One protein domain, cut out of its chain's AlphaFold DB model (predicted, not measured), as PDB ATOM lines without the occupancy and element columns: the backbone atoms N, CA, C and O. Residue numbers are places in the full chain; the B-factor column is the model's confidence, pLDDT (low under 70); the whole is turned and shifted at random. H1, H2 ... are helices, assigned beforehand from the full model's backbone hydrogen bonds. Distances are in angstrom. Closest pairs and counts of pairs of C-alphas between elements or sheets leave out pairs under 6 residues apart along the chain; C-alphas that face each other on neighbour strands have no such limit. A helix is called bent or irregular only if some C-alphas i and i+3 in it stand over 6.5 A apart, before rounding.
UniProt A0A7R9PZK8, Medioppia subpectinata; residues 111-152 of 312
ATOM      1  N   MET A 111     -22.015  17.782  48.777       46.28
ATOM      2  CA  MET A 111     -21.125  17.453  47.642       46.28
ATOM      3  C   MET A 111     -21.592  17.735  46.189       46.28
ATOM      4  O   MET A 111     -20.763  17.710  45.281       46.28
ATOM      5  N   HIS A 112     -22.870  18.006  45.924       41.03
ATOM      6  CA  HIS A 112     -23.407  18.121  44.563       41.03
ATOM      7  C   HIS A 112     -23.090  19.442  43.840       41.03
ATOM      8  O   HIS A 112     -22.959  19.427  42.616       41.03
ATOM      9  N   LEU A 113     -22.929  20.575  44.539       44.94
ATOM     10  CA  LEU A 113     -22.810  21.874  43.851       44.94
ATOM     11  C   LEU A 113     -21.394  22.198  43.328       44.94
ATOM     12  O   LEU A 113     -21.249  23.024  42.428       44.94
ATOM     13  N   ARG A 114     -20.350  21.473  43.762       47.22
ATOM     14  CA  ARG A 114     -19.008  21.601  43.150       47.22
ATOM     15  C   ARG A 114     -18.917  21.038  41.727       47.22
ATOM     16  O   ARG A 114     -17.985  21.392  41.011       47.22
ATOM     17  N   ILE A 115     -19.905  20.258  41.277       50.00
ATOM     18  CA  ILE A 115     -19.994  19.792  39.883       50.00
ATOM     19  C   ILE A 115     -20.326  20.961  38.940       50.00
ATOM     20  O   ILE A 115     -19.743  21.055  37.863       50.00
ATOM     21  N   GLY A 116     -21.191  21.894  39.356       46.50
ATOM     22  CA  GLY A 116     -21.460  23.130  38.606       46.50
ATOM     23  C   GLY A 116     -20.308  24.141  38.677       46.50
ATOM     24  O   GLY A 116     -20.045  24.843  37.706       46.50
ATOM     25  N   ALA A 117     -19.587  24.182  39.803       47.91
ATOM     26  CA  ALA A 117     -18.477  25.116  39.992       47.91
ATOM     27  C   ALA A 117     -17.230  24.736  39.174       47.91
ATOM     28  O   ALA A 117     -16.760  25.508  38.343       47.91
ATOM     29  N   ALA A 118     -16.733  23.505  39.337       49.91
ATOM     30  CA  ALA A 118     -15.553  23.044  38.605       49.91
ATOM     31  C   ALA A 118     -15.795  22.954  37.086       49.91
ATOM     32  O   ALA A 118     -14.847  23.022  36.308       49.91
ATOM     33  N   THR A 119     -17.052  22.827  36.636       50.88
ATOM     34  CA  THR A 119     -17.354  22.873  35.201       50.88
ATOM     35  C   THR A 119     -17.295  24.285  34.627       50.88
ATOM     36  O   THR A 119     -16.751  24.402  33.535       50.88
ATOM     37  N   TYR A 120     -17.744  25.356  35.305       49.41
ATOM     38  CA  TYR A 120     -17.662  26.707  34.709       49.41
ATOM     39  C   TYR A 120     -16.215  27.133  34.417       49.41
ATOM     40  O   TYR A 120     -15.953  27.769  33.396       49.41
ATOM     41  N   GLU A 121     -15.261  26.755  35.273       51.25
ATOM     42  CA  GLU A 121     -13.858  27.159  35.130       51.25
ATOM     43  C   GLU A 121     -13.176  26.431  33.961       51.25
ATOM     44  O   GLU A 121     -12.473  27.047  33.158       51.25
ATOM     45  N   PHE A 122     -13.483  25.142  33.775       51.34
ATOM     46  CA  PHE A 122     -13.104  24.421  32.558       51.34
ATOM     47  C   PHE A 122     -13.870  24.910  31.318       51.34
ATOM     48  O   PHE A 122     -13.281  24.932  30.236       51.34
ATOM     49  N   LEU A 123     -15.129  25.357  31.452       52.56
ATOM     50  CA  LEU A 123     -15.928  25.870  30.332       52.56
ATOM     51  C   LEU A 123     -15.405  27.195  29.756       52.56
ATOM     52  O   LEU A 123     -15.604  27.467  28.573       52.56
ATOM     53  N   ASN A 124     -14.691  27.992  30.556       56.81
ATOM     54  CA  ASN A 124     -14.014  29.200  30.075       56.81
ATOM     55  C   ASN A 124     -12.970  28.890  28.980       56.81
ATOM     56  O   ASN A 124     -12.662  29.744  28.149       56.81
ATOM     57  N   ASN A 125     -12.463  27.652  28.933       61.16
ATOM     58  CA  ASN A 125     -11.665  27.146  27.822       61.16
ATOM     59  C   ASN A 125     -12.601  26.571  26.743       61.16
ATOM     60  O   ASN A 125     -13.009  25.403  26.790       61.16
ATOM     61  N   ALA A 126     -12.929  27.391  25.740       68.50
ATOM     62  CA  ALA A 126     -13.803  27.006  24.626       68.50
ATOM     63  C   ALA A 126     -13.330  25.721  23.908       68.50
ATOM     64  O   ALA A 126     -14.146  24.869  23.546       68.50
ATOM     65  N   ASP A 127     -12.013  25.538  23.781       74.00
ATOM     66  CA  ASP A 127     -11.395  24.370  23.142       74.00
ATOM     67  C   ASP A 127     -11.621  23.070  23.935       74.00
ATOM     68  O   ASP A 127     -11.867  22.016  23.352       74.00
ATOM     69  N   LEU A 128     -11.610  23.128  25.273       74.06
ATOM     70  CA  LEU A 128     -11.881  21.956  26.119       74.06
ATOM     71  C   LEU A 128     -13.379  21.629  26.151       74.06
ATOM     72  O   LEU A 128     -13.765  20.462  26.089       74.06
ATOM     73  N   THR A 129     -14.227  22.660  26.175       82.88
ATOM     74  CA  THR A 129     -15.693  22.530  26.123       82.88
ATOM     75  C   THR A 129     -16.163  21.860  24.834       82.88
ATOM     76  O   THR A 129     -17.004  20.957  24.854       82.88
ATOM     77  N   THR A 130     -15.613  22.291  23.698       84.69
ATOM     78  CA  THR A 130     -15.941  21.730  22.381       84.69
ATOM     79  C   THR A 130     -15.383  20.319  22.214       84.69
ATOM     80  O   THR A 130     -16.099  19.444  21.734       84.69
ATOM     81  N   LEU A 131     -14.165  20.041  22.691       86.69
ATOM     82  CA  LEU A 131     -13.595  18.691  22.687       86.69
ATOM     83  C   LEU A 131     -14.451  17.708  23.509       86.69
ATOM     84  O   LEU A 131     -14.788  16.628  23.018       86.69
ATOM     85  N   LEU A 132     -14.868  18.087  24.722       87.38
ATOM     86  CA  LEU A 132     -15.733  17.257  25.570       87.38
ATOM     87  C   LEU A 132     -17.113  17.014  24.941       87.38
ATOM     88  O   LEU A 132     -17.593  15.877  24.943       87.38
ATOM     89  N   SER A 133     -17.745  18.042  24.366       88.25
ATOM     90  CA  SER A 133     -19.063  17.885  23.735       88.25
ATOM     91  C   SER A 133     -19.014  17.021  22.471       88.25
ATOM     92  O   SER A 133     -19.912  16.198  22.263       88.25
ATOM     93  N   LEU A 134     -17.943  17.113  21.672       93.62
ATOM     94  CA  LEU A 134     -17.701  16.230  20.524       93.62
ATOM     95  C   LEU A 134     -17.537  14.762  20.945       93.62
ATOM     96  O   LEU A 134     -18.146  13.889  20.325       93.62
ATOM     97  N   ILE A 135     -16.783  14.478  22.015       94.75
ATOM     98  CA  ILE A 135     -16.629  13.113  22.551       94.75
ATOM     99  C   ILE A 135     -17.983  12.543  23.001       94.75
ATOM    100  O   ILE A 135     -18.339  11.427  22.615       94.75
ATOM    101  N   ILE A 136     -18.766  13.307  23.769       95.56
ATOM    102  CA  ILE A 136     -20.094  12.880  24.246       95.56
ATOM    103  C   ILE A 136     -21.038  12.617  23.062       95.56
ATOM    104  O   ILE A 136     -21.705  11.582  23.014       95.56
ATOM    105  N   SER A 137     -21.048  13.513  22.070       94.56
ATOM    106  CA  SER A 137     -21.884  13.383  20.869       94.56
ATOM    107  C   SER A 137     -21.516  12.147  20.042       94.56
ATOM    108  O   SER A 137     -22.401  11.429  19.575       94.56
ATOM    109  N   LEU A 138     -20.218  11.853  19.907       96.06
ATOM    110  CA  LEU A 138     -19.721  10.670  19.210       96.06
ATOM    111  C   LEU A 138     -20.134   9.371  19.920       96.06
ATOM    112  O   LEU A 138     -20.610   8.447  19.261       96.06
ATOM    113  N   PHE A 139     -20.021   9.303  21.251       96.75
ATOM    114  CA  PHE A 139     -20.468   8.131  22.015       96.75
ATOM    115  C   PHE A 139     -21.977   7.889  21.893       96.75
ATOM    116  O   PHE A 139     -22.391   6.745  21.696       96.75
ATOM    117  N   LEU A 140     -22.799   8.943  21.951       96.81
ATOM    118  CA  LEU A 140     -24.252   8.831  21.770       96.81
ATOM    119  C   LEU A 140     -24.622   8.359  20.355       96.81
ATOM    120  O   LEU A 140     -25.479   7.487  20.207       96.81
ATOM    121  N   LEU A 141     -23.942   8.869  19.322       96.38
ATOM    122  CA  LEU A 141     -24.145   8.447  17.932       96.38
ATOM    123  C   LEU A 141     -23.756   6.975  17.726       96.38
ATOM    124  O   LEU A 141     -24.529   6.218  17.137       96.38
ATOM    125  N   ILE A 142     -22.601   6.546  18.249       96.94
ATOM    126  CA  ILE A 142     -22.156   5.145  18.192       96.94
ATOM    127  C   ILE A 142     -23.147   4.235  18.929       96.94
ATOM    128  O   ILE A 142     -23.538   3.200  18.390       96.94
ATOM    129  N   PHE A 143     -23.605   4.623  20.124       96.44
ATOM    130  CA  PHE A 143     -24.581   3.844  20.890       96.44
ATOM    131  C   PHE A 143     -25.908   3.684  20.134       96.44
ATOM    132  O   PHE A 143     -26.415   2.566  20.015       96.44
ATOM    133  N   LEU A 144     -26.436   4.772  19.561       96.25
ATOM    134  CA  LEU A 144     -27.664   4.757  18.764       96.25
ATOM    135  C   LEU A 144     -27.505   3.890  17.506       96.25
ATOM    136  O   LEU A 144     -28.368   3.061  17.221       96.25
ATOM    137  N   PHE A 145     -26.384   4.007  16.791       95.38
ATOM    138  CA  PHE A 145     -26.090   3.188  15.612       95.38
ATOM    139  C   PHE A 145     -25.982   1.693  15.960       95.38
ATOM    140  O   PHE A 145     -26.600   0.853  15.302       95.38
ATOM    141  N   CYS A 146     -25.286   1.347  17.047       94.69
ATOM    142  CA  CYS A 146     -25.216  -0.020  17.562       94.69
ATOM    143  C   CYS A 146     -26.590  -0.560  17.991       94.69
ATOM    144  O   CYS A 146     -26.893  -1.724  17.723       94.69
ATOM    145  N   PHE A 147     -27.435   0.263  18.621       95.31
ATOM    146  CA  PHE A 147     -28.802  -0.103  19.002       95.31
ATOM    147  C   PHE A 147     -29.675  -0.386  17.771       95.31
ATOM    148  O   PHE A 147     -30.311  -1.439  17.696       95.31
ATOM    149  N   VAL A 148     -29.628   0.489  16.762       95.19
ATOM    150  CA  VAL A 148     -30.343   0.335  15.485       95.19
ATOM    151  C   VAL A 148     -29.882  -0.916  14.723       95.19
ATOM    152  O   VAL A 148     -30.720  -1.695  14.269       95.19
ATOM    153  N   ILE A 149     -28.574  -1.195  14.661       91.38
ATOM    154  CA  ILE A 149     -28.056  -2.458  14.101       91.38
ATOM    155  C   ILE A 149     -28.565  -3.668  14.896       91.38
ATOM    156  O   ILE A 149     -28.932  -4.680  14.297       91.38
ATOM    157  N   LYS A 150     -28.642  -3.588  16.232       89.38
ATOM    158  CA  LYS A 150     -29.189  -4.679  17.057       89.38
ATOM    159  C   LYS A 150     -30.674  -4.926  16.779       89.38
ATOM    160  O   LYS A 150     -31.079  -6.088  16.739       89.38
ATOM    161  N   LEU A 151     -31.462  -3.874  16.541       88.50
ATOM    162  CA  LEU A 151     -32.862  -3.991  16.124       88.50
ATOM    163  C   LEU A 151     -32.988  -4.635  14.737       88.50
ATOM    164  O   LEU A 151     -33.733  -5.603  14.601       88.50
ATOM    165  N   PHE A 152     -32.232  -4.177  13.734       85.38
ATOM    166  CA  PHE A 152     -32.290  -4.757  12.386       85.38
ATOM    167  C   PHE A 152     -31.793  -6.205  12.331       85.38
ATOM    168  O   PHE A 152     -32.423  -7.036  11.680       85.38
TER     169      PHE A 152
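Overview. This is residues 111 to 152 of the 312 residues of a protein of Medioppia subpectinata (UniProt A0A7R9PZK8). Two helices meet near their ends and make an L: H1 is the short arm, H2 the long one, and a tight turn makes the corner between them. Residues 133 to 152 of H2 stick out from the corner at one end, and at the other end residues 111 to 118, of which 114 to 118 belong to H1, stick out as well. The printed part has 42 residues with two named helices, H1 then H2, and no named strand; its class is all helix. The whole is extended, with a radius of gyration of the C-alphas of 15.0 A, and flat, spanning 43 by 26 by 6 A.

Along the chain. Begin at Met 111, whose C-alpha stands at (-21.125, 17.453, 47.642), and pass to C-alpha 114 at (-19.008, 21.601, 43.150). There H1 begins; it holds residues 114 to 123 and measures 13.9 A from first to last C-alpha. After a tight link of 2 residues, find C-alpha 126 at (-13.803, 27.006, 24.626). From there H2, residues 126 to 152, runs 38.7 A to C-alpha 152 at (-32.290, -4.757, 12.386). Neither helix is bent.

Arrangement. Look at Leu 123 and Thr 129: their C-alphas, the closest of H1 and H2, are 5.4 A apart. The two helices touch only at the corner by their link, and only just, with 3 pairs of C-alphas within 8 A. H2 touches H1 with residues 128 to 129 alone. Their lines stand about perpendicular, only just, at 72 degrees, and their centres are 22.2 A apart. In H2 every O i to N i+4 pair is within hydrogen-bond range; in H1 it is 4 of 6.

Size, cuts and confidence. The two C-alphas farthest apart are those of Glu 121 and Phe 152, at 43.3 A. The printed part has no cut, and its one link between helices is tight. In the B-factor column, the mean pLDDT of the printed part is 75.8; residues 111 to 126 are under 70, and the model's mean is 50 for H1 and 90 for H2.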